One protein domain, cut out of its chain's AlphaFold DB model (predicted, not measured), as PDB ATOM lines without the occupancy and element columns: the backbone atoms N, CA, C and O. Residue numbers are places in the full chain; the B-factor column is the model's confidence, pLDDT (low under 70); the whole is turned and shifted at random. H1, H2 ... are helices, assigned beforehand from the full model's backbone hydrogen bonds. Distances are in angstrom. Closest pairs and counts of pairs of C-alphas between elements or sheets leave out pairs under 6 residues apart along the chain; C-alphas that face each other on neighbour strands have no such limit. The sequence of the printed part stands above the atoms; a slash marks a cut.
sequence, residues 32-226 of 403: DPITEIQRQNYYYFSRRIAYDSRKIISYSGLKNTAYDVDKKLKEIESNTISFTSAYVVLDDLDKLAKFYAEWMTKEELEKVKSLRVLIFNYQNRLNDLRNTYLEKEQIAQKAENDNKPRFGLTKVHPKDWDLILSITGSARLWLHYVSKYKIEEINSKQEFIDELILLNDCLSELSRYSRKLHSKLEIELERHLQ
ATOM      1  N   ASP A  32     102.886 177.424 185.811       48.09
ATOM      2  CA  ASP A  32     104.126 176.682 185.623       48.09
ATOM      3  C   ASP A  32     104.650 176.956 184.198       48.09
ATOM      4  O   ASP A  32     103.999 176.539 183.231       48.09
ATOM      5  N   PRO A  33     105.792 177.655 184.032       46.84
ATOM      6  CA  PRO A  33     106.393 177.915 182.724       46.84
ATOM      7  C   PRO A  33     106.585 176.621 181.928       46.84
ATOM      8  O   PRO A  33     106.558 176.632 180.701       46.84
ATOM      9  N   ILE A  34     106.700 175.489 182.624       45.16
ATOM     10  CA  ILE A  34     106.816 174.152 182.054       45.16
ATOM     11  C   ILE A  34     105.513 173.717 181.387       45.16
ATOM     12  O   ILE A  34     105.558 173.160 180.299       45.16
ATOM     13  N   THR A  35     104.343 174.024 181.956       47.28
ATOM     14  CA  THR A  35     103.050 173.704 181.320       47.28
ATOM     15  C   THR A  35     102.838 174.532 180.045       47.28
ATOM     16  O   THR A  35     102.285 174.035 179.063       47.28
ATOM     17  N   GLU A  36     103.316 175.779 180.028       47.88
ATOM     18  CA  GLU A  36     103.324 176.637 178.836       47.88
ATOM     19  C   GLU A  36     104.300 176.092 177.771       47.88
ATOM     20  O   GLU A  36     103.926 175.945 176.608       47.88
ATOM     21  N   ILE A  37     105.512 175.687 178.173       47.91
ATOM     22  CA  ILE A  37     106.520 175.057 177.299       47.91
ATOM     23  C   ILE A  37     106.019 173.714 176.741       47.91
ATOM     24  O   ILE A  37     106.157 173.462 175.547       47.91
ATOM     25  N   GLN A  38     105.386 172.870 177.560       49.50
ATOM     26  CA  GLN A  38     104.772 171.602 177.153       49.50
ATOM     27  C   GLN A  38     103.655 171.832 176.129       49.50
ATOM     28  O   GLN A  38     103.618 171.160 175.097       49.50
ATOM     29  N   ARG A  39     102.770 172.811 176.371       50.00
ATOM     30  CA  ARG A  39     101.711 173.183 175.419       50.00
ATOM     31  C   ARG A  39     102.291 173.710 174.112       50.00
ATOM     32  O   ARG A  39     101.836 173.299 173.052       50.00
ATOM     33  N   GLN A  40     103.313 174.560 174.147       48.41
ATOM     34  CA  GLN A  40     103.947 175.054 172.924       48.41
ATOM     35  C   GLN A  40     104.694 173.941 172.166       48.41
ATOM     36  O   GLN A  40     104.591 173.855 170.945       48.41
ATOM     37  N   ASN A  41     105.367 173.019 172.857       47.56
ATOM     38  CA  ASN A  41     106.147 171.955 172.216       47.56
ATOM     39  C   ASN A  41     105.277 170.821 171.642       47.56
ATOM     40  O   ASN A  41     105.560 170.340 170.541       47.56
ATOM     41  N   TYR A  42     104.182 170.439 172.317       46.72
ATOM     42  CA  TYR A  42     103.253 169.402 171.838       46.72
ATOM     43  C   TYR A  42     102.617 169.769 170.485       46.72
ATOM     44  O   TYR A  42     102.381 168.896 169.645       46.72
ATOM     45  N   TYR A  43     102.394 171.066 170.244       43.25
ATOM     46  CA  TYR A  43     101.809 171.582 169.004       43.25
ATOM     47  C   TYR A  43     102.823 171.835 167.874       43.25
ATOM     48  O   TYR A  43     102.423 171.784 166.712       43.25
ATOM     49  N   TYR A  44     104.109 172.068 168.170       44.03
ATOM     50  CA  TYR A  44     105.105 172.445 167.152       44.03
ATOM     51  C   TYR A  44     106.040 171.308 166.691       44.03
ATOM     52  O   TYR A  44     106.458 171.331 165.534       44.03
ATOM     53  N   PHE A  45     106.351 170.301 167.525       49.81
ATOM     54  CA  PHE A  45     107.441 169.344 167.225       49.81
ATOM     55  C   PHE A  45     107.113 167.853 167.393       49.81
ATOM     56  O   PHE A  45     107.977 167.008 167.186       49.81
ATOM     57  N   SER A  46     105.856 167.488 167.639       44.62
ATOM     58  CA  SER A  46     105.415 166.093 167.838       44.62
ATOM     59  C   SER A  46     105.478 165.187 166.589       44.62
ATOM     60  O   SER A  46     104.937 164.080 166.584       44.62
ATOM     61  N   ARG A  47     106.131 165.618 165.502       56.62
ATOM     62  CA  ARG A  47     106.237 164.845 164.259       56.62
ATOM     63  C   ARG A  47     107.695 164.671 163.858       56.62
ATOM     64  O   ARG A  47     108.251 165.522 163.165       56.62
ATOM     65  N   ARG A  48     108.263 163.510 164.211       63.38
ATOM     66  CA  ARG A  48     109.480 163.003 163.561       63.38
ATOM     67  C   ARG A  48     109.270 163.052 162.047       63.38
ATOM     68  O   ARG A  48     108.238 162.602 161.537       63.38
ATOM     69  N   ILE A  49     110.235 163.602 161.322       70.81
ATOM     70  CA  ILE A  49     110.157 163.697 159.868       70.81
ATOM     71  C   ILE A  49     110.391 162.297 159.304       70.81
ATOM     72  O   ILE A  49     111.482 161.734 159.421       70.81
ATOM     73  N   ALA A  50     109.359 161.718 158.692       64.12
ATOM     74  CA  ALA A  50     109.483 160.446 158.000       64.12
ATOM     75  C   ALA A  50     110.239 160.647 156.682       64.12
ATOM     76  O   ALA A  50     109.810 161.409 155.812       64.12
ATOM     77  N   TYR A  51     111.352 159.935 156.517       65.62
ATOM     78  CA  TYR A  51     112.022 159.857 155.227       65.62
ATOM     79  C   TYR A  51     111.200 158.980 154.272       65.62
ATOM     80  O   TYR A  51     111.023 157.786 154.508       65.62
ATOM     81  N   ASP A  52     110.724 159.570 153.177       66.62
ATOM     82  CA  ASP A  52     110.089 158.855 152.069       66.62
ATOM     83  C   ASP A  52     110.881 159.134 150.791       66.62
ATOM     84  O   ASP A  52     110.818 160.228 150.231       66.62
ATOM     85  N   SER A  53     111.614 158.128 150.312       63.25
ATOM     86  CA  SER A  53     112.443 158.227 149.103       63.25
ATOM     87  C   SER A  53     111.645 158.547 147.834       63.25
ATOM     88  O   SER A  53     112.236 158.883 146.806       63.25
ATOM     89  N   ARG A  54     110.310 158.445 147.882       58.53
ATOM     90  CA  ARG A  54     109.411 158.734 146.760       58.53
ATOM     91  C   ARG A  54     108.879 160.167 146.764       58.53
ATOM     92  O   ARG A  54     108.355 160.599 145.738       58.53
ATOM     93  N   LYS A  55     109.012 160.910 147.868       62.62
ATOM     94  CA  LYS A  55     108.520 162.291 147.997       62.62
ATOM     95  C   LYS A  55     109.670 163.284 147.896       62.62
ATOM     96  O   LYS A  55     110.679 163.146 148.575       62.62
ATOM     97  N   ILE A  56     109.503 164.316 147.069       60.81
ATOM     98  CA  ILE A  56     110.448 165.435 147.027       60.81
ATOM     99  C   ILE A  56     110.171 166.314 148.247       60.81
ATOM    100  O   ILE A  56     109.086 166.879 148.373       60.81
ATOM    101  N   ILE A  57     111.147 166.398 149.148       67.50
ATOM    102  CA  ILE A  57     111.103 167.253 150.337       67.50
ATOM    103  C   ILE A  57     111.995 168.466 150.069       67.50
ATOM    104  O   ILE A  57     113.152 168.301 149.680       67.50
ATOM    105  N   SER A  58     111.452 169.668 150.271       75.25
ATOM    106  CA  SER A  58     112.198 170.924 150.139       75.25
ATOM    107  C   SER A  58     113.353 170.967 151.139       75.25
ATOM    108  O   SER A  58     113.160 170.818 152.348       75.25
ATOM    109  N   TYR A  59     114.562 171.191 150.633       75.19
ATOM    110  CA  TYR A  59     115.751 171.335 151.453       75.19
ATOM    111  C   TYR A  59     115.757 172.674 152.204       75.19
ATOM    112  O   TYR A  59     116.166 172.711 153.364       75.19
ATOM    113  N   SER A  60     115.264 173.763 151.600       69.75
ATOM    114  CA  SER A  60     115.129 175.046 152.310       69.75
ATOM    115  C   SER A  60     114.183 174.933 153.512       69.75
ATOM    116  O   SER A  60     114.507 175.433 154.590       69.75
ATOM    117  N   GLY A  61     113.088 174.177 153.371       73.00
ATOM    118  CA  GLY A  61     112.210 173.807 154.481       73.00
ATOM    119  C   GLY A  61     112.944 173.044 155.590       73.00
ATOM    120  O   GLY A  61     112.885 173.452 156.746       73.00
ATOM    121  N   LEU A  62     113.707 171.997 155.244       74.06
ATOM    122  CA  LEU A  62     114.494 171.220 156.217       74.06
ATOM    123  C   LEU A  62     115.547 172.067 156.943       74.06
ATOM    124  O   LEU A  62     115.767 171.894 158.141       74.06
ATOM    125  N   LYS A  63     116.198 172.993 156.233       74.50
ATOM    126  CA  LYS A  63     117.198 173.892 156.816       74.50
ATOM    127  C   LYS A  63     116.583 174.846 157.839       74.50
ATOM    128  O   LYS A  63     117.180 175.049 158.893       74.50
ATOM    129  N   ASN A  64     115.403 175.395 157.550       74.75
ATOM    130  CA  ASN A  64     114.673 176.239 158.497       74.75
ATOM    131  C   ASN A  64     114.266 175.438 159.739       74.75
ATOM    132  O   ASN A  64     114.535 175.870 160.853       74.75
ATOM    133  N   THR A  65     113.738 174.223 159.556       73.44
ATOM    134  CA  THR A  65     113.394 173.341 160.680       73.44
ATOM    135  C   THR A  65     114.604 173.018 161.558       73.44
ATOM    136  O   THR A  65     114.492 173.057 162.777       73.44
ATOM    137  N   ALA A  66     115.770 172.735 160.968       73.81
ATOM    138  CA  ALA A  66     116.991 172.499 161.739       73.81
ATOM    139  C   ALA A  66     117.399 173.727 162.570       73.81
ATOM    140  O   ALA A  66     117.736 173.584 163.741       73.81
ATOM    141  N   TYR A  67     117.315 174.928 161.989       79.50
ATOM    142  CA  TYR A  67     117.585 176.175 162.706       79.50
ATOM    143  C   TYR A  67     116.619 176.396 163.881       79.50
ATOM    144  O   TYR A  67     117.055 176.757 164.973       79.50
ATOM    145  N   ASP A  68     115.324 176.147 163.675       72.44
ATOM    146  CA  ASP A  68     114.308 176.291 164.723       72.44
ATOM    147  C   ASP A  68     114.541 175.296 165.871       72.44
ATOM    148  O   ASP A  68     114.461 175.672 167.043       72.44
ATOM    149  N   VAL A  69     114.900 174.050 165.541       71.00
ATOM    150  CA  VAL A  69     115.266 173.016 166.522       71.00
ATOM    151  C   VAL A  69     116.519 173.416 167.303       71.00
ATOM    152  O   VAL A  69     116.510 173.328 168.526       71.00
ATOM    153  N   ASP A  70     117.563 173.926 166.645       76.81
ATOM    154  CA  ASP A  70     118.793 174.379 167.318       76.81
ATOM    155  C   ASP A  70     118.544 175.566 168.250       76.81
ATOM    156  O   ASP A  70     119.091 175.640 169.355       76.81
ATOM    157  N   LYS A  71     117.712 176.517 167.816       77.00
ATOM    158  CA  LYS A  71     117.312 177.656 168.642       77.00
ATOM    159  C   LYS A  71     116.570 177.177 169.888       77.00
ATOM    160  O   LYS A  71     116.879 177.642 170.986       77.00
ATOM    161  N   LYS A  72     115.627 176.244 169.727       67.44
ATOM    162  CA  LYS A  72     114.837 175.718 170.843       67.44
ATOM    163  C   LYS A  72     115.668 174.855 171.783       67.44
ATOM    164  O   LYS A  72     115.504 174.966 172.992       67.44
ATOM    165  N   LEU A  73     116.589 174.056 171.247       72.56
ATOM    166  CA  LEU A  73     117.543 173.285 172.035       72.56
ATOM    167  C   LEU A  73     118.326 174.199 172.983       72.56
ATOM    168  O   LEU A  73     118.332 173.957 174.183       72.56
ATOM    169  N   LYS A  74     118.891 175.296 172.468       77.88
ATOM    170  CA  LYS A  74     119.620 176.278 173.289       77.88
ATOM    171  C   LYS A  74     118.741 176.929 174.353       77.88
ATOM    172  O   LYS A  74     119.182 177.106 175.483       77.88
ATOM    173  N   GLU A  75     117.511 177.292 173.993       71.94
ATOM    174  CA  GLU A  75     116.539 177.856 174.934       71.94
ATOM    175  C   GLU A  75     116.239 176.868 176.073       71.94
ATOM    176  O   GLU A  75     116.330 177.228 177.245       71.94
ATOM    177  N   ILE A  76     115.945 175.609 175.742       63.31
ATOM    178  CA  ILE A  76     115.649 174.561 176.725       63.31
ATOM    179  C   ILE A  76     116.883 174.261 177.579       63.31
ATOM    180  O   ILE A  76     116.761 174.241 178.799       63.31
ATOM    181  N   GLU A  77     118.069 174.101 176.993       66.62
ATOM    182  CA  GLU A  77     119.316 173.884 177.742       66.62
ATOM    183  C   GLU A  77     119.622 175.040 178.708       66.62
ATOM    184  O   GLU A  77     120.108 174.794 179.808       66.62
ATOM    185  N   SER A  78     119.302 176.287 178.336       66.06
ATOM    186  CA  SER A  78     119.487 177.454 179.212       66.06
ATOM    187  C   SER A  78     118.483 177.531 180.367       66.06
ATOM    188  O   SER A  78     118.811 178.065 181.424       66.06
ATOM    189  N   ASN A  79     117.281 176.982 180.174       60.00
ATOM    190  CA  ASN A  79     116.193 177.003 181.156       60.00
ATOM    191  C   ASN A  79     116.119 175.726 182.005       60.00
ATOM    192  O   ASN A  79     115.432 175.704 183.026       60.00
ATOM    193  N   THR A  80     116.793 174.655 181.586       59.22
ATOM    194  CA  THR A  80     116.839 173.396 182.331       59.22
ATOM    195  C   THR A  80     117.771 173.557 183.526       59.22
ATOM    196  O   THR A  80     118.870 174.102 183.408       59.22
ATOM    197  N   ILE A  81     117.337 173.063 184.687       53.28
ATOM    198  CA  ILE A  81     118.157 172.996 185.900       53.28
ATOM    199  C   ILE A  81     119.503 172.354 185.545       53.28
ATOM    200  O   ILE A  81     119.548 171.250 184.999       53.28
ATOM    201  N   SER A  82     120.607 173.051 185.839       55.16
ATOM    202  CA  SER A  82     121.934 172.567 185.461       55.16
ATOM    203  C   SER A  82     122.218 171.198 186.087       55.16
ATOM    204  O   SER A  82     121.786 170.910 187.205       55.16
ATOM    205  N   PHE A  83     122.982 170.350 185.395       50.56
ATOM    206  CA  PHE A  83     123.347 169.015 185.891       50.56
ATOM    207  C   PHE A  83     123.982 169.050 187.288       50.56
ATOM    208  O   PHE A  83     123.698 168.197 188.126       50.56
ATOM    209  N   THR A  84     124.794 170.071 187.563       49.94
ATOM    210  CA  THR A  84     125.378 170.319 188.884       49.94
ATOM    211  C   THR A  84     124.300 170.588 189.934       49.94
ATOM    212  O   THR A  84     124.356 170.027 191.023       49.94
ATOM    213  N   SER A  85     123.276 171.372 189.592       50.97
ATOM    214  CA  SER A  85     122.150 171.667 190.485       50.97
ATOM    215  C   SER A  85     121.287 170.429 190.748       50.97
ATOM    216  O   SER A  85     120.847 170.220 191.872       50.97
ATOM    217  N   ALA A  86     121.095 169.558 189.751       50.41
ATOM    218  CA  ALA A  86     120.385 168.292 189.937       50.41
ATOM    219  C   ALA A  86     121.121 167.350 190.908       50.41
ATOM    220  O   ALA A  86     120.479 166.675 191.707       50.41
ATOM    221  N   TYR A  87     122.459 167.327 190.876       52.78
ATOM    222  CA  TYR A  87     123.260 166.539 191.817       52.78
ATOM    223  C   TYR A  87     123.165 167.077 193.249       52.78
ATOM    224  O   TYR A  87     123.006 166.291 194.175       52.78
ATOM    225  N   VAL A  88     123.193 168.404 193.421       51.91
ATOM    226  CA  VAL A  88     122.981 169.057 194.725       51.91
ATOM    227  C   VAL A  88     121.595 168.719 195.274       51.91
ATOM    228  O   VAL A  88     121.489 168.247 196.397       51.91
ATOM    229  N   VAL A  89     120.543 168.825 194.455       50.78
ATOM    230  CA  VAL A  89     119.174 168.468 194.863       50.78
ATOM    231  C   VAL A  89     119.060 166.987 195.248       50.78
ATOM    232  O   VAL A  89     118.377 166.655 196.213       50.78
ATOM    233  N   LEU A  90     119.722 166.084 194.517       54.41
ATOM    234  CA  LEU A  90     119.738 164.653 194.840       54.41
ATOM    235  C   LEU A  90     120.522 164.346 196.124       54.41
ATOM    236  O   LEU A  90     120.097 163.480 196.885       54.41
ATOM    237  N   ASP A  91     121.635 165.035 196.368       56.19
ATOM    238  CA  ASP A  91     122.427 164.898 197.594       56.19
ATOM    239  C   ASP A  91     121.669 165.445 198.811       56.19
ATOM    240  O   ASP A  91     121.574 164.768 199.836       56.19
ATOM    241  N   ASP A  92     121.032 166.607 198.666       52.62
ATOM    242  CA  ASP A  92     120.149 167.184 199.678       52.62
ATOM    243  C   ASP A  92     118.995 166.237 199.986       52.62
ATOM    244  O   ASP A  92     118.672 166.013 201.145       52.62
ATOM    245  N   LEU A  93     118.414 165.585 198.981       52.59
ATOM    246  CA  LEU A  93     117.368 164.590 199.200       52.59
ATOM    247  C   LEU A  93     117.860 163.297 199.831       52.59
ATOM    248  O   LEU A  93     117.117 162.706 200.606       52.59
ATOM    249  N   ASP A  94     119.080 162.849 199.540       55.88
ATOM    250  CA  ASP A  94     119.680 161.703 200.225       55.88
ATOM    251  C   ASP A  94     119.953 162.041 201.697       55.88
ATOM    252  O   ASP A  94     119.742 161.199 202.574       55.88
ATOM    253  N   LYS A  95     120.383 163.275 201.987       57.69
ATOM    254  CA  LYS A  95     120.549 163.790 203.353       57.69
ATOM    255  C   LYS A  95     119.206 163.903 204.063       57.69
ATOM    256  O   LYS A  95     119.071 163.360 205.152       57.69
ATOM    257  N   LEU A  96     118.203 164.504 203.423       52.19
ATOM    258  CA  LEU A  96     116.835 164.617 203.924       52.19
ATOM    259  C   LEU A  96     116.225 163.225 204.149       52.19
ATOM    260  O   LEU A  96     115.727 162.945 205.226       52.19
ATOM    261  N   ALA A  97     116.321 162.294 203.199       53.50
ATOM    262  CA  ALA A  97     115.784 160.940 203.347       53.50
ATOM    263  C   ALA A  97     116.476 160.144 204.467       53.50
ATOM    264  O   ALA A  97     115.812 159.363 205.145       53.50
ATOM    265  N   LYS A  98     117.784 160.345 204.687       57.47
ATOM    266  CA  LYS A  98     118.514 159.775 205.835       57.47
ATOM    267  C   LYS A  98     118.121 160.443 207.153       57.47
ATOM    268  O   LYS A  98     117.963 159.745 208.146       57.47
ATOM    269  N   PHE A  99     117.940 161.761 207.147       50.75
ATOM    270  CA  PHE A  99     117.512 162.565 208.292       50.75
ATOM    271  C   PHE A  99     116.058 162.253 208.698       50.75
ATOM    272  O   PHE A  99     115.750 162.196 209.881       50.75
ATOM    273  N   TYR A 100     115.177 161.968 207.733       53.28
ATOM    274  CA  TYR A 100     113.743 161.733 207.938       53.28
ATOM    275  C   TYR A 100     113.327 160.260 207.905       53.28
ATOM    276  O   TYR A 100     112.130 159.984 207.949       53.28
ATOM    277  N   ALA A 101     114.249 159.296 207.815       53.25
ATOM    278  CA  ALA A 101     113.892 157.874 207.728       53.25
ATOM    279  C   ALA A 101     113.010 157.396 208.904       53.25
ATOM    280  O   ALA A 101     112.247 156.445 208.745       53.25
ATOM    281  N   GLU A 102     113.085 158.073 210.055       53.38
ATOM    282  CA  GLU A 102     112.263 157.809 211.243       53.38
ATOM    283  C   GLU A 102     110.859 158.448 211.187       53.38
ATOM    284  O   GLU A 102     109.955 157.984 211.880       53.38
ATOM    285  N   TRP A 103     110.649 159.481 210.360       54.69
ATOM    286  CA  TRP A 103     109.403 160.268 210.289       54.69
ATOM    287  C   TRP A 103     108.691 160.207 208.931       54.69
ATOM    288  O   TRP A 103     107.525 160.590 208.832       54.69
ATOM    289  N   MET A 104     109.347 159.700 207.885       63.12
ATOM    290  CA  MET A 104     108.697 159.401 206.613       63.12
ATOM    291  C   MET A 104     107.981 158.060 206.668       63.12
ATOM    292  O   MET A 104     108.489 157.054 207.167       63.12
ATOM    293  N   THR A 105     106.811 158.013 206.044       70.00
ATOM    294  CA  THR A 105     106.163 156.742 205.740       70.00
ATOM    295  C   THR A 105     107.000 155.936 204.741       70.00
ATOM    296  O   THR A 105     107.740 156.476 203.914       70.00
ATOM    297  N   LYS A 106     106.846 154.608 204.770       71.19
ATOM    298  CA  LYS A 106     107.500 153.704 203.810       71.19
ATOM    299  C   LYS A 106     107.184 154.081 202.356       71.19
ATOM    300  O   LYS A 106     108.061 154.011 201.505       71.19
ATOM    301  N   GLU A 107     105.949 154.500 202.083       76.94
ATOM    302  CA  GLU A 107     105.520 154.960 200.758       76.94
ATOM    303  C   GLU A 107     106.296 156.206 200.314       76.94
ATOM    304  O   GLU A 107     106.751 156.287 199.173       76.94
ATOM    305  N   GLU A 108     106.515 157.152 201.229       71.62
ATOM    306  CA  GLU A 108     107.224 158.383 200.909       71.62
ATOM    307  C   GLU A 108     108.705 158.143 200.616       71.62
ATOM    308  O   GLU A 108     109.239 158.727 199.671       71.62
ATOM    309  N   LEU A 109     109.341 157.244 201.374       69.88
ATOM    310  CA  LEU A 109     110.721 156.822 201.145       69.88
ATOM    311  C   LEU A 109     110.886 156.127 199.786       69.88
ATOM    312  O   LEU A 109     111.826 156.423 199.047       69.88
ATOM    313  N   GLU A 110     109.972 155.220 199.438       76.06
ATOM    314  CA  GLU A 110     110.000 154.536 198.142       76.06
ATOM    315  C   GLU A 110     109.756 155.505 196.978       76.06
ATOM    316  O   GLU A 110     110.377 155.358 195.924       76.06
ATOM    317  N   LYS A 111     108.944 156.552 197.174       75.56
ATOM    318  CA  LYS A 111     108.761 157.603 196.166       75.56
ATOM    319  C   LYS A 111     110.027 158.443 195.939       75.56
ATOM    320  O   LYS A 111     110.345 158.750 194.792       75.56
ATOM    321  N   VAL A 112     110.788 158.787 196.985       67.81
ATOM    322  CA  VAL A 112     112.087 159.479 196.813       67.81
ATOM    323  C   VAL A 112     113.078 158.584 196.062       67.81
ATOM    324  O   VAL A 112     113.728 159.033 195.117       67.81
ATOM    325  N   LYS A 113     113.162 157.300 196.433       72.06
ATOM    326  CA  LYS A 113     114.039 156.329 195.759       72.06
ATOM    327  C   LYS A 113     113.677 156.147 194.285       72.06
ATOM    328  O   LYS A 113     114.577 156.100 193.448       72.06
ATOM    329  N   SER A 114     112.390 156.052 193.954       76.12
ATOM    330  CA  SER A 114     111.951 155.859 192.570       76.12
ATOM    331  C   SER A 114     112.258 157.075 191.697       76.12
ATOM    332  O   SER A 114     112.806 156.908 190.607       76.12
ATOM    333  N   LEU A 115     112.009 158.292 192.197       66.75
ATOM    334  CA  LEU A 115     112.359 159.535 191.502       66.75
ATOM    335  C   LEU A 115     113.871 159.641 191.265       66.75
ATOM    336  O   LEU A 115     114.293 160.007 190.170       66.75
ATOM    337  N   ARG A 116     114.698 159.234 192.236       69.25
ATOM    338  CA  ARG A 116     116.159 159.178 192.072       69.25
ATOM    339  C   ARG A 116     116.581 158.251 190.932       69.25
ATOM    340  O   ARG A 116     117.407 158.635 190.108       69.25
ATOM    341  N   VAL A 117     116.033 157.036 190.890       73.81
ATOM    342  CA  VAL A 117     116.345 156.060 189.832       73.81
ATOM    343  C   VAL A 117     115.916 156.590 188.464       73.81
ATOM    344  O   VAL A 117     116.677 156.491 187.506       73.81
ATOM    345  N   LEU A 118     114.730 157.197 188.376       74.12
ATOM    346  CA  LEU A 118     114.232 157.824 187.150       74.12
ATOM    347  C   LEU A 118     115.169 158.931 186.655       74.12
ATOM    348  O   LEU A 118     115.587 158.888 185.502       74.12
ATOM    349  N   ILE A 119     115.561 159.864 187.525       67.94
ATOM    350  CA  ILE A 119     116.472 160.963 187.168       67.94
ATOM    351  C   ILE A 119     117.817 160.424 186.680       67.94
ATOM    352  O   ILE A 119     118.307 160.864 185.643       67.94
ATOM    353  N   PHE A 120     118.389 159.440 187.376       70.81
ATOM    354  CA  PHE A 120     119.645 158.812 186.964       70.81
ATOM    355  C   PHE A 120     119.537 158.143 185.583       70.81
ATOM    356  O   PHE A 120     120.428 158.276 184.744       70.81
ATOM    357  N   ASN A 121     118.426 157.457 185.311       75.88
ATOM    358  CA  ASN A 121     118.193 156.821 184.014       75.88
ATOM    359  C   ASN A 121     118.046 157.854 182.889       75.88
ATOM    360  O   ASN A 121     118.668 157.691 181.837       75.88
ATOM    361  N   TYR A 122     117.285 158.929 183.119       74.06
ATOM    362  CA  TYR A 122     117.155 160.033 182.166       74.06
ATOM    363  C   TYR A 122     118.505 160.698 181.880       74.06
ATOM    364  O   TYR A 122     118.817 160.980 180.727       74.06
ATOM    365  N   GLN A 123     119.348 160.880 182.899       71.88
ATOM    366  CA  GLN A 123     120.698 161.426 182.733       71.88
ATOM    367  C   GLN A 123     121.575 160.555 181.828       71.88
ATOM    368  O   GLN A 123     122.202 161.070 180.902       71.88
ATOM    369  N   ASN A 124     121.605 159.242 182.065       76.88
ATOM    370  CA  ASN A 124     122.390 158.331 181.230       76.88
ATOM    371  C   ASN A 124     121.895 158.345 179.784       76.88
ATOM    372  O   ASN A 124     122.690 158.495 178.857       76.88
ATOM    373  N   ARG A 125     120.574 158.292 179.595       80.12
ATOM    374  CA  ARG A 125     119.969 158.334 178.264       80.12
ATOM    375  C   ARG A 125     120.246 159.649 177.537       80.12
ATOM    376  O   ARG A 125     120.514 159.629 176.341       80.12
ATOM    377  N   LEU A 126     120.239 160.779 178.239       80.19
ATOM    378  CA  LEU A 126     120.594 162.076 177.664       80.19
ATOM    379  C   LEU A 126     122.047 162.127 177.197       80.19
ATOM    380  O   LEU A 126     122.306 162.660 176.124       80.19
ATOM    381  N   ASN A 127     122.988 161.546 177.943       80.12
ATOM    382  CA  ASN A 127     124.381 161.468 177.496       80.12
ATOM    383  C   ASN A 127     124.508 160.672 176.186       80.12
ATOM    384  O   ASN A 127     125.177 161.122 175.252       80.12
ATOM    385  N   ASP A 128     123.812 159.540 176.084       85.31
ATOM    386  CA  ASP A 128     123.809 158.706 174.877       85.31
ATOM    387  C   ASP A 128     123.152 159.420 173.686       85.31
ATOM    388  O   ASP A 128     123.705 159.461 172.581       85.31
ATOM    389  N   LEU A 129     121.992 160.044 173.908       85.12
ATOM    390  CA  LEU A 129     121.278 160.816 172.890       85.12
ATOM    391  C   LEU A 129     122.078 162.039 172.438       85.12
ATOM    392  O   LEU A 129     122.069 162.364 171.249       85.12
ATOM    393  N   ARG A 130     122.818 162.679 173.351       87.06
ATOM    394  CA  ARG A 130     123.690 163.811 173.032       87.06
ATOM    395  C   ARG A 130     124.787 163.417 172.061       87.06
ATOM    396  O   ARG A 130     124.953 164.045 171.018       87.06
ATOM    397  N   ASN A 131     125.501 162.345 172.386       88.75
ATOM    398  CA  ASN A 131     126.537 161.802 171.513       88.75
ATOM    399  C   ASN A 131     125.952 161.408 170.150       88.75
ATOM    400  O   ASN A 131     126.521 161.739 169.110       88.75
ATOM    401  N   THR A 132     124.770 160.787 170.159       90.62
ATOM    402  CA  THR A 132     124.065 160.369 168.943       90.62
ATOM    403  C   THR A 132     123.718 161.556 168.043       90.62
ATOM    404  O   THR A 132     123.992 161.509 166.842       90.62
ATOM    405  N   TYR A 133     123.119 162.631 168.570       91.00
ATOM    406  CA  TYR A 133     122.746 163.756 167.707       91.00
ATOM    407  C   TYR A 133     123.975 164.507 167.184       91.00
ATOM    408  O   TYR A 133     123.957 164.931 166.030       91.00
ATOM    409  N   LEU A 134     125.047 164.628 167.979       91.12
ATOM    410  CA  LEU A 134     126.301 165.256 167.548       91.12
ATOM    411  C   LEU A 134     126.953 164.473 166.400       91.12
ATOM    412  O   LEU A 134     127.408 165.066 165.423       91.12
ATOM    413  N   GLU A 135     126.951 163.140 166.472       94.75
ATOM    414  CA  GLU A 135     127.428 162.289 165.378       94.75
ATOM    415  C   GLU A 135     126.578 162.485 164.112       94.75
ATOM    416  O   GLU A 135     127.106 162.688 163.014       94.75
ATOM    417  N   LYS A 136     125.245 162.483 164.250       93.12
ATOM    418  CA  LYS A 136     124.325 162.690 163.120       93.12
ATOM    419  C   LYS A 136     124.473 164.071 162.486       93.12
ATOM    420  O   LYS A 136     124.425 164.176 161.262       93.12
ATOM    421  N   GLU A 137     124.707 165.102 163.288       92.38
ATOM    422  CA  GLU A 137     125.001 166.455 162.818       92.38
ATOM    423  C   GLU A 137     126.293 166.501 161.995       92.38
ATOM    424  O   GLU A 137     126.301 167.052 160.892       92.38
ATOM    425  N   GLN A 138     127.366 165.859 162.464       94.81
ATOM    426  CA  GLN A 138     128.621 165.769 161.712       94.81
ATOM    427  C   GLN A 138     128.436 165.036 160.376       94.81
ATOM    428  O   GLN A 138     128.931 165.491 159.342       94.81
ATOM    429  N   ILE A 139     127.689 163.926 160.372       94.75
ATOM    430  CA  ILE A 139     127.374 163.171 159.151       94.75
ATOM    431  C   ILE A 139     126.574 164.037 158.173       94.75
ATOM    432  O   ILE A 139     126.908 164.077 156.988       94.75
ATOM    433  N   ALA A 140     125.550 164.750 158.647       91.94
ATOM    434  CA  ALA A 140     124.724 165.617 157.814       91.94
ATOM    435  C   ALA A 140     125.532 166.782 157.217       91.94
ATOM    436  O   ALA A 140     125.438 167.044 156.015       91.94
ATOM    437  N   GLN A 141     126.380 167.432 158.019       93.38
ATOM    438  CA  GLN A 141     127.270 168.502 157.559       93.38
ATOM    439  C   GLN A 141     128.265 168.002 156.510       93.38
ATOM    440  O   GLN A 141     128.452 168.646 155.475       93.38
ATOM    441  N   LYS A 142     128.877 166.834 156.738       95.25
ATOM    442  CA  LYS A 142     129.781 166.209 155.770       95.25
ATOM    443  C   LYS A 142     129.052 165.878 154.469       95.25
ATOM    444  O   LYS A 142     129.520 166.254 153.399       95.25
ATOM    445  N   ALA A 143     127.890 165.234 154.559       92.62
ATOM    446  CA  ALA A 143     127.071 164.886 153.404       92.62
ATOM    447  C   ALA A 143     126.705 166.123 152.571       92.62
ATOM    448  O   ALA A 143     126.826 166.106 151.347       92.62
ATOM    449  N   GLU A 144     126.317 167.221 153.219       91.94
ATOM    450  CA  GLU A 144     126.035 168.487 152.547       91.94
ATOM    451  C   GLU A 144     127.284 169.071 151.868       91.94
ATOM    452  O   GLU A 144     127.230 169.464 150.701       91.94
ATOM    453  N   ASN A 145     128.421 169.106 152.566       93.19
ATOM    454  CA  ASN A 145     129.661 169.691 152.053       93.19
ATOM    455  C   ASN A 145     130.260 168.896 150.886       93.19
ATOM    456  O   ASN A 145     130.681 169.503 149.901       93.19
ATOM    457  N   ASP A 146     130.231 167.565 150.947       93.75
ATOM    458  CA  ASP A 146     130.754 166.687 149.894       93.75
ATOM    459  C   ASP A 146     129.913 166.766 148.608       93.75
ATOM    460  O   ASP A 146     130.425 166.595 147.497       93.75
ATOM    461  N   ASN A 147     128.609 167.031 148.742       91.50
ATOM    462  CA  ASN A 147     127.672 167.025 147.621       91.50
ATOM    463  C   ASN A 147     127.384 168.420 147.050       91.50
ATOM    464  O   ASN A 147     127.108 168.525 145.856       91.50
ATOM    465  N   LYS A 148     127.523 169.506 147.822       90.25
ATOM    466  CA  LYS A 148     127.388 170.893 147.328       90.25
ATOM    467  C   LYS A 148     128.132 171.154 146.004       90.25
ATOM    468  O   LYS A 148     127.503 171.692 145.089       90.25
ATOM    469  N   PRO A 149     129.422 170.781 145.843       90.81
ATOM    470  CA  PRO A 149     130.138 170.966 144.580       90.81
ATOM    471  C   PRO A 149     129.570 170.110 143.449       90.81
ATOM    472  O   PRO A 149     129.455 170.585 142.323       90.81
ATOM    473  N   ARG A 150     129.170 168.868 143.755       88.44
ATOM    474  CA  ARG A 150     128.655 167.895 142.775       88.44
ATOM    475  C   ARG A 150     127.351 168.351 142.127       88.44
ATOM    476  O   ARG A 150     127.120 168.054 140.963       88.44
ATOM    477  N   PHE A 151     126.533 169.096 142.868       86.06
ATOM    478  CA  PHE A 151     125.268 169.652 142.387       86.06
ATOM    479  C   PHE A 151     125.369 171.127 141.958       86.06
ATOM    480  O   PHE A 151     124.350 171.754 141.688       86.06
ATOM    481  N   GLY A 152     126.578 171.703 141.900       85.06
ATOM    482  CA  GLY A 152     126.780 173.091 141.468       85.06
ATOM    483  C   GLY A 152     126.219 174.147 142.431       85.06
ATOM    484  O   GLY A 152     125.967 175.277 142.022       85.06
ATOM    485  N   LEU A 153     126.025 173.806 143.707       87.94
ATOM    486  CA  LEU A 153     125.356 174.665 144.695       87.94
ATOM    487  C   LEU A 153     126.316 175.577 145.478       87.94
ATOM    488  O   LEU A 153     125.875 176.411 146.263       87.94
ATOM    489  N   THR A 154     127.630 175.457 145.271       87.25
ATOM    490  CA  THR A 154     128.670 176.167 146.046       87.25
ATOM    491  C   THR A 154     128.614 177.689 145.943       87.25
ATOM    492  O   THR A 154     129.030 178.371 146.875       87.25
ATOM    493  N   LYS A 155     128.105 178.227 144.830       86.69
ATOM    494  CA  LYS A 155     127.941 179.674 144.590       86.69
ATOM    495  C   LYS A 155     126.475 180.113 144.574       86.69
ATOM    496  O   LYS A 155     126.177 181.246 144.210       86.69
ATOM    497  N   VAL A 156     125.561 179.212 144.933       84.19
ATOM    498  CA  VAL A 156     124.118 179.449 144.911       84.19
ATOM    499  C   VAL A 156     123.650 179.716 146.332       84.19
ATOM    500  O   VAL A 156     124.007 178.987 147.260       84.19
ATOM    501  N   HIS A 157     122.830 180.747 146.515       83.38
ATOM    502  CA  HIS A 157     122.260 181.030 147.824       83.38
ATOM    503  C   HIS A 157     121.364 179.852 148.273       83.38
ATOM    504  O   HIS A 157     120.555 179.376 147.477       83.38
ATOM    505  N   PRO A 158     121.437 179.385 149.538       80.56
ATOM    506  CA  PRO A 158     120.700 178.203 150.010       80.56
ATOM    507  C   PRO A 158     119.188 178.201 149.759       80.56
ATOM    508  O   PRO A 158     118.593 177.148 149.564       80.56
ATOM    509  N   LYS A 159     118.571 179.387 149.737       81.38
ATOM    510  CA  LYS A 159     117.140 179.567 149.432       81.38
ATOM    511  C   LYS A 159     116.761 179.142 148.002       81.38
ATOM    512  O   LYS A 159     115.618 178.783 147.764       81.38
ATOM    513  N   ASP A 160     117.719 179.173 147.077       83.88
ATOM    514  CA  ASP A 160     117.501 178.901 145.656       83.88
ATOM    515  C   ASP A 160     117.864 177.449 145.290       83.88
ATOM    516  O   ASP A 160     117.656 177.022 144.155       83.88
ATOM    517  N   TRP A 161     118.391 176.655 146.233       85.06
ATOM    518  CA  TRP A 161     118.826 175.278 145.966       85.06
ATOM    519  C   TRP A 161     117.684 174.385 145.488       85.06
ATOM    520  O   TRP A 161     117.874 173.628 144.542       85.06
ATOM    521  N   ASP A 162     116.493 174.502 146.079       81.31
ATOM    522  CA  ASP A 162     115.329 173.702 145.675       81.31
ATOM    523  C   ASP A 162     114.933 173.965 144.215       81.31
ATOM    524  O   ASP A 162     114.657 173.030 143.460       81.31
ATOM    525  N   LEU A 163     114.981 175.233 143.795       80.94
ATOM    526  CA  LEU A 163     114.723 175.633 142.415       80.94
ATOM    527  C   LEU A 163     115.769 175.025 141.472       80.94
ATOM    528  O   LEU A 163     115.408 174.358 140.504       80.94
ATOM    529  N   ILE A 164     117.057 175.183 141.785       81.19
ATOM    530  CA  ILE A 164     118.153 174.641 140.968       81.19
ATOM    531  C   ILE A 164     118.071 173.112 140.858       81.19
ATOM    532  O   ILE A 164     118.180 172.558 139.763       81.19
ATOM    533  N   LEU A 165     117.822 172.415 141.965       82.50
ATOM    534  CA  LEU A 165     117.700 170.957 142.005       82.50
ATOM    535  C   LEU A 165     116.480 170.434 141.234       82.50
ATOM    536  O   LEU A 165     116.541 169.342 140.663       82.50
ATOM    537  N   SER A 166     115.386 171.202 141.204       79.31
ATOM    538  CA  SER A 166     114.192 170.860 140.425       79.31
ATOM    539  C   SER A 166     114.432 170.979 138.915       79.31
ATOM    540  O   SER A 166     114.125 170.046 138.176       79.31
ATOM    541  N   ILE A 167     115.065 172.070 138.467       75.25
ATOM    542  CA  ILE A 167     115.331 172.348 137.046       75.25
ATOM    543  C   ILE A 167     116.363 171.366 136.475       75.25
ATOM    544  O   ILE A 167     116.254 170.926 135.335       75.25
ATOM    545  N   THR A 168     117.355 170.985 137.279       75.19
ATOM    546  CA  THR A 168     118.424 170.046 136.889       75.19
ATOM    547  C   THR A 168     118.020 168.571 136.977       75.19
ATOM    548  O   THR A 168     118.844 167.699 136.707       75.19
ATOM    549  N   GLY A 169     116.795 168.258 137.421       75.50
ATOM    550  CA  GLY A 169     116.344 166.880 137.658       75.50
ATOM    551  C   GLY A 169     117.088 166.153 138.792       75.50
ATOM    552  O   GLY A 169     116.881 164.959 139.009       75.50
ATOM    553  N   SER A 170     117.939 166.860 139.540       83.50
ATOM    554  CA  SER A 170     118.844 166.289 140.544       83.50
ATOM    555  C   SER A 170     118.238 166.190 141.947       83.50
ATOM    556  O   SER A 170     118.854 165.619 142.850       83.50
ATOM    557  N   ALA A 171     117.012 166.684 142.142       78.81
ATOM    558  CA  ALA A 171     116.321 166.705 143.433       78.81
ATOM    559  C   ALA A 171     116.267 165.339 144.142       78.81
ATOM    560  O   ALA A 171     116.435 165.270 145.358       78.81
ATOM    561  N   ARG A 172     116.088 164.232 143.405       78.81
ATOM    562  CA  ARG A 172     116.061 162.879 143.996       78.81
ATOM    563  C   ARG A 172     117.427 162.420 144.508       78.81
ATOM    564  O   ARG A 172     117.499 161.783 145.555       78.81
ATOM    565  N   LEU A 173     118.501 162.747 143.790       83.44
ATOM    566  CA  LEU A 173     119.862 162.408 144.211       83.44
ATOM    567  C   LEU A 173     120.262 163.247 145.430       83.44
ATOM    568  O   LEU A 173     120.797 162.703 146.390       83.44
ATOM    569  N   TRP A 174     119.919 164.538 145.441       84.31
ATOM    570  CA  TRP A 174     120.114 165.402 146.609       84.31
ATOM    571  C   TRP A 174     119.357 164.896 147.841       84.31
ATOM    572  O   TRP A 174     119.920 164.814 148.931       84.31
ATOM    573  N   LEU A 175     118.099 164.481 147.662       80.25
ATOM    574  CA  LEU A 175     117.298 163.899 148.735       80.25
ATOM    575  C   LEU A 175     117.987 162.671 149.352       80.25
ATOM    576  O   LEU A 175     118.045 162.541 150.574       80.25
ATOM    577  N   HIS A 176     118.520 161.790 148.503       83.38
ATOM    578  CA  HIS A 176     119.156 160.549 148.931       83.38
ATOM    579  C   HIS A 176     120.505 160.776 149.623       83.38
ATOM    580  O   HIS A 176     120.761 160.184 150.670       83.38
ATOM    581  N   TYR A 177     121.355 161.632 149.050       87.25
ATOM    582  CA  TYR A 177     122.726 161.825 149.523       87.25
ATOM    583  C   TYR A 177     122.876 162.900 150.595       87.25
ATOM    584  O   TYR A 177     123.892 162.897 151.279       87.25
ATOM    585  N   VAL A 178     121.906 163.808 150.748       87.81
ATOM    586  CA  VAL A 178     122.004 164.943 151.680       87.81
ATOM    587  C   VAL A 178     120.789 165.018 152.596       87.81
ATOM    588  O   VAL A 178     120.930 164.886 153.812       87.81
ATOM    589  N   SER A 179     119.585 165.188 152.042       84.00
ATOM    590  CA  SER A 179     118.398 165.465 152.864       84.00
ATOM    591  C   SER A 179     118.053 164.332 153.834       84.00
ATOM    592  O   SER A 179     117.585 164.616 154.933       84.00
ATOM    593  N   LYS A 180     118.317 163.062 153.483       86.00
ATOM    594  CA  LYS A 180     118.154 161.920 154.400       86.00
ATOM    595  C   LYS A 180     118.935 162.118 155.706       86.00
ATOM    596  O   LYS A 180     118.367 161.967 156.782       86.00
ATOM    597  N   TYR A 181     120.214 162.480 155.618       89.00
ATOM    598  CA  TYR A 181     121.063 162.666 156.797       89.00
ATOM    599  C   TYR A 181     120.646 163.893 157.609       89.00
ATOM    600  O   TYR A 181     120.665 163.849 158.835       89.00
ATOM    601  N   LYS A 182     120.177 164.956 156.940       86.19
ATOM    602  CA  LYS A 182     119.611 166.129 157.620       86.19
ATOM    603  C   LYS A 182     118.325 165.791 158.385       86.19
ATOM    604  O   LYS A 182     118.122 166.284 159.486       86.19
ATOM    605  N   ILE A 183     117.478 164.924 157.829       81.62
ATOM    606  CA  ILE A 183     116.287 164.400 158.515       81.62
ATOM    607  C   ILE A 183     116.686 163.568 159.743       81.62
ATOM    608  O   ILE A 183     116.080 163.724 160.800       81.62
ATOM    609  N   GLU A 184     117.709 162.714 159.632       85.19
ATOM    610  CA  GLU A 184     118.223 161.936 160.770       85.19
ATOM    611  C   GLU A 184     118.767 162.832 161.894       85.19
ATOM    612  O   GLU A 184     118.464 162.572 163.054       85.19
ATOM    613  N   GLU A 185     119.511 163.894 161.564       90.12
ATOM    614  CA  GLU A 185     119.971 164.913 162.522       90.12
ATOM    615  C   GLU A 185     118.802 165.617 163.226       90.12
ATOM    616  O   GLU A 185     118.793 165.739 164.448       90.12
ATOM    617  N   ILE A 186     117.807 166.089 162.469       80.69
ATOM    618  CA  ILE A 186     116.648 166.785 163.046       80.69
ATOM    619  C   ILE A 186     115.900 165.857 164.009       80.69
ATOM    620  O   ILE A 186     115.573 166.259 165.123       80.69
ATOM    621  N   ASN A 187     115.664 164.607 163.603       81.62
ATOM    622  CA  ASN A 187     114.946 163.636 164.421       81.62
ATOM    623  C   ASN A 187     115.719 163.259 165.696       81.62
ATOM    624  O   ASN A 187     115.092 163.075 166.737       81.62
ATOM    625  N   SER A 188     117.052 163.148 165.647       84.00
ATOM    626  CA  SER A 188     117.854 162.850 166.842       84.00
ATOM    627  C   SER A 188     117.930 164.038 167.805       84.00
ATOM    628  O   SER A 188     117.846 163.837 169.016       84.00
ATOM    629  N   LYS A 189     118.002 165.277 167.296       81.44
ATOM    630  CA  LYS A 189     117.890 166.495 168.119       81.44
ATOM    631  C   LYS A 189     116.511 166.608 168.779       81.44
ATOM    632  O   LYS A 189     116.433 166.942 169.956       81.44
ATOM    633  N   GLN A 190     115.435 166.286 168.057       76.75
ATOM    634  CA  GLN A 190     114.080 166.226 168.623       76.75
ATOM    635  C   GLN A 190     113.976 165.183 169.740       76.75
ATOM    636  O   GLN A 190     113.465 165.490 170.808       76.75
ATOM    637  N   GLU A 191     114.528 163.986 169.536       80.62
ATOM    638  CA  GLU A 191     114.536 162.938 170.561       80.62
ATOM    639  C   GLU A 191     115.323 163.342 171.818       80.62
ATOM    640  O   GLU A 191     114.902 163.041 172.933       80.62
ATOM    641  N   PHE A 192     116.430 164.073 171.659       81.25
ATOM    642  CA  PHE A 192     117.158 164.656 172.787       81.25
ATOM    643  C   PHE A 192     116.333 165.720 173.529       81.25
ATOM    644  O   PHE A 192     116.296 165.717 174.758       81.25
ATOM    645  N   ILE A 193     115.640 166.600 172.797       73.44
ATOM    646  CA  ILE A 193     114.744 167.613 173.376       73.44
ATOM    647  C   ILE A 193     113.604 166.956 174.165       73.44
ATOM    648  O   ILE A 193     113.328 167.380 175.286       73.44
ATOM    649  N   ASP A 194     112.969 165.921 173.614       73.00
ATOM    650  CA  ASP A 194     111.890 165.188 174.285       73.00
ATOM    651  C   ASP A 194     112.373 164.606 175.623       73.00
ATOM    652  O   ASP A 194     111.710 164.752 176.652       73.00
ATOM    653  N   GLU A 195     113.562 164.000 175.636       77.38
ATOM    654  CA  GLU A 195     114.134 163.419 176.852       77.38
ATOM    655  C   GLU A 195     114.543 164.491 177.879       77.38
ATOM    656  O   GLU A 195     114.378 164.288 179.084       77.38
ATOM    657  N   LEU A 196     115.025 165.659 177.426       69.81
ATOM    658  CA  LEU A 196     115.328 166.798 178.303       69.81
ATOM    659  C   LEU A 196     114.069 167.312 179.005       69.81
ATOM    660  O   LEU A 196     114.112 167.630 180.194       69.81
ATOM    661  N   ILE A 197     112.944 167.364 178.288       69.19
ATOM    662  CA  ILE A 197     111.649 167.754 178.853       69.19
ATOM    663  C   ILE A 197     111.224 166.753 179.934       69.19
ATOM    664  O   ILE A 197     110.870 167.170 181.035       69.19
ATOM    665  N   LEU A 198     111.333 165.445 179.669       71.94
ATOM    666  CA  LEU A 198     111.002 164.403 180.651       71.94
ATOM    667  C   LEU A 198     111.870 164.486 181.915       71.94
ATOM    668  O   LEU A 198     111.354 164.360 183.030       71.94
ATOM    669  N   LEU A 199     113.176 164.736 181.767       69.19
ATOM    670  CA  LEU A 199     114.062 164.967 182.909       69.19
ATOM    671  C   LEU A 199     113.598 166.182 183.726       69.19
ATOM    672  O   LEU A 199     113.510 166.104 184.953       69.19
ATOM    673  N   ASN A 200     113.301 167.295 183.059       65.44
ATOM    674  CA  ASN A 200     112.877 168.526 183.718       65.44
ATOM    675  C   ASN A 200     111.536 168.361 184.461       65.44
ATOM    676  O   ASN A 200     111.377 168.867 185.575       65.44
ATOM    677  N   ASP A 201     110.599 167.598 183.897       67.69
ATOM    678  CA  ASP A 201     109.337 167.237 184.552       67.69
ATOM    679  C   ASP A 201     109.585 166.417 185.826       67.69
ATOM    680  O   ASP A 201     109.014 166.703 186.882       67.69
ATOM    681  N   CYS A 202     110.496 165.441 185.756       64.00
ATOM    682  CA  CYS A 202     110.865 164.615 186.902       64.00
ATOM    683  C   CYS A 202     111.528 165.446 188.017       64.00
ATOM    684  O   CYS A 202     111.170 165.313 189.190       64.00
ATOM    685  N   LEU A 203     112.427 166.370 187.660       62.00
ATOM    686  CA  LEU A 203     113.041 167.318 188.601       62.00
ATOM    687  C   LEU A 203     112.006 168.262 189.234       62.00
ATOM    688  O   LEU A 203     112.098 168.600 190.416       62.00
ATOM    689  N   SER A 204     110.987 168.657 188.476       64.88
ATOM    690  CA  SER A 204     109.911 169.525 188.962       64.88
ATOM    691  C   SER A 204     108.973 168.798 189.922       64.88
ATOM    692  O   SER A 204     108.590 169.351 190.960       64.88
ATOM    693  N   GLU A 205     108.634 167.537 189.633       66.94
ATOM    694  CA  GLU A 205     107.902 166.687 190.573       66.94
ATOM    695  C   GLU A 205     108.702 166.495 191.864       66.94
ATOM    696  O   GLU A 205     108.151 166.655 192.958       66.94
ATOM    697  N   LEU A 206     110.002 166.233 191.742       63.16
ATOM    698  CA  LEU A 206     110.909 166.090 192.870       63.16
ATOM    699  C   LEU A 206     110.946 167.351 193.745       63.16
ATOM    700  O   LEU A 206     110.788 167.255 194.961       63.16
ATOM    701  N   SER A 207     111.067 168.536 193.142       57.41
ATOM    702  CA  SER A 207     111.016 169.824 193.850       57.41
ATOM    703  C   SER A 207     109.702 170.013 194.615       57.41
ATOM    704  O   SER A 207     109.697 170.411 195.783       57.41
ATOM    705  N   ARG A 208     108.563 169.717 193.976       64.06
ATOM    706  CA  ARG A 208     107.239 169.822 194.608       64.06
ATOM    707  C   ARG A 208     107.108 168.856 195.782       64.06
ATOM    708  O   ARG A 208     106.544 169.202 196.819       64.06
ATOM    709  N   TYR A 209     107.630 167.649 195.612       64.69
ATOM    710  CA  TYR A 209     107.595 166.619 196.632       64.69
ATOM    711  C   TYR A 209     108.495 166.955 197.826       64.69
ATOM    712  O   TYR A 209     108.048 166.856 198.965       64.69
ATOM    713  N   SER A 210     109.703 167.460 197.563       56.84
ATOM    714  CA  SER A 210     110.629 167.968 198.580       56.84
ATOM    715  C   SER A 210     109.985 169.063 199.437       56.84
ATOM    716  O   SER A 210     109.952 168.953 200.660       56.84
ATOM    717  N   ARG A 211     109.338 170.057 198.807       57.09
ATOM    718  CA  ARG A 211     108.588 171.109 199.521       57.09
ATOM    719  C   ARG A 211     107.507 170.543 200.438       57.09
ATOM    720  O   ARG A 211     107.389 170.960 201.582       57.09
ATOM    721  N   LYS A 212     106.738 169.561 199.958       66.75
ATOM    722  CA  LYS A 212     105.698 168.909 200.766       66.75
ATOM    723  C   LYS A 212     106.286 168.187 201.982       66.75
ATOM    724  O   LYS A 212     105.684 168.241 203.053       66.75
ATOM    725  N   LEU A 213     107.424 167.509 201.819       60.50
ATOM    726  CA  LEU A 213     108.130 166.858 202.924       60.50
ATOM    727  C   LEU A 213     108.640 167.888 203.937       60.50
ATOM    728  O   LEU A 213     108.421 167.707 205.130       60.50
ATOM    729  N   HIS A 214     109.216 168.997 203.468       55.38
ATOM    730  CA  HIS A 214     109.672 170.087 204.330       55.38
ATOM    731  C   HIS A 214     108.525 170.690 205.155       55.38
ATOM    732  O   HIS A 214     108.643 170.816 206.367       55.38
ATOM    733  N   SER A 215     107.383 171.010 204.540       58.47
ATOM    734  CA  SER A 215     106.240 171.561 205.284       58.47
ATOM    735  C   SER A 215     105.658 170.563 206.288       58.47
ATOM    736  O   SER A 215     105.231 170.942 207.374       58.47
ATOM    737  N   LYS A 216     105.632 169.266 205.951       63.66
ATOM    738  CA  LYS A 216     105.226 168.227 206.911       63.66
ATOM    739  C   LYS A 216     106.178 168.151 208.097       63.66
ATOM    740  O   LYS A 216     105.712 167.982 209.219       63.66
ATOM    741  N   LEU A 217     107.480 168.258 207.840       57.53
ATOM    742  CA  LEU A 217     108.484 168.284 208.889       57.53
ATOM    743  C   LEU A 217     108.263 169.468 209.816       57.53
ATOM    744  O   LEU A 217     108.227 169.275 211.020       57.53
ATOM    745  N   GLU A 218     108.130 170.664 209.257       53.53
ATOM    746  CA  GLU A 218     107.926 171.895 210.013       53.53
ATOM    747  C   GLU A 218     106.750 171.738 210.984       53.53
ATOM    748  O   GLU A 218     106.905 171.948 212.182       53.53
ATOM    749  N   ILE A 219     105.630 171.187 210.506       60.75
ATOM    750  CA  ILE A 219     104.455 170.879 211.333       60.75
ATOM    751  C   ILE A 219     104.754 169.824 212.412       60.75
ATOM    752  O   ILE A 219     104.264 169.931 213.537       60.75
ATOM    753  N   GLU A 220     105.491 168.758 212.094       58.44
ATOM    754  CA  GLU A 220     105.759 167.686 213.061       58.44
ATOM    755  C   GLU A 220     106.792 168.104 214.116       58.44
ATOM    756  O   GLU A 220     106.623 167.782 215.295       58.44
ATOM    757  N   LEU A 221     107.788 168.900 213.714       52.28
ATOM    758  CA  LEU A 221     108.695 169.619 214.599       52.28
ATOM    759  C   LEU A 221     107.894 170.545 215.505       52.28
ATOM    760  O   LEU A 221     107.988 170.401 216.714       52.28
ATOM    761  N   GLU A 222     107.034 171.411 214.969       52.72
ATOM    762  CA  GLU A 222     106.155 172.275 215.767       52.72
ATOM    763  C   GLU A 222     105.313 171.478 216.774       52.72
ATOM    764  O   GLU A 222     105.240 171.838 217.949       52.72
ATOM    765  N   ARG A 223     104.719 170.350 216.365       57.44
ATOM    766  CA  ARG A 223     103.947 169.475 217.265       57.44
ATOM    767  C   ARG A 223     104.803 168.843 218.356       57.44
ATOM    768  O   ARG A 223     104.347 168.736 219.496       57.44
ATOM    769  N   HIS A 224     106.016 168.402 218.033       49.38
ATOM    770  CA  HIS A 224     106.959 167.869 219.017       49.38
ATOM    771  C   HIS A 224     107.457 168.971 219.964       49.38
ATOM    772  O   HIS A 224     107.548 168.752 221.174       49.38
ATOM    773  N   LEU A 225     107.684 170.177 219.443       45.31
ATOM    774  CA  LEU A 225     108.093 171.370 220.184       45.31
ATOM    775  C   LEU A 225     106.999 171.869 221.139       45.31
ATOM    776  O   LEU A 225     107.324 172.340 222.230       45.31
ATOM    777  N   GLN A 226     105.719 171.724 220.771       51.94
ATOM    778  CA  GLN A 226     104.564 172.023 221.630       51.94
ATOM    779  C   GLN A 226     104.369 170.994 222.757       51.94
ATOM    780  O   GLN A 226     103.836 171.337 223.810       51.94
TER     781      GLN A 226
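This is residues 32 to 226 of the 403 residues of an uncharacterized protein of Gallibacterium anatis 4895 (UniProt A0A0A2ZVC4). A loose rod of helices: H6 makes most of its length, H4 runs beside it the opposite way, H2 and H3 lie along different parts, H5 sits at one end, and short H1 lies near H6's side. The 195 printed residues have six named helices, H1 to H6, and no named strand: all helix, radius of gyration of the C-alphas 23.7 A, spans 85 by 27 by 27 A.

H1 is residues 33 to 44, from C-alpha 33 at (106.393, 177.915, 182.724). H2 is 59 to 79, H3 83 to 99, H4 106 to 147, 61.2 A long, and H5 158 to 167. H6, 171 to 226, 79.3 A, ends at (104.564, 172.023, 221.630).

H6 and H4 touch, closest C-alphas Ala 140 and Tyr 181, 4.8 A. H2 touches H6 at Ala 66 and Ile 186, C-alphas 5.9 A apart. In H2, H3 and H4 every O i to N i+4 pair is within hydrogen-bond range; H1 has 7 of 8, H5 4 of 6, H6 50 of 52.

The printed part has no cut. H1 to H2 is a long link. Mean pLDDT of the printed part is 70.3.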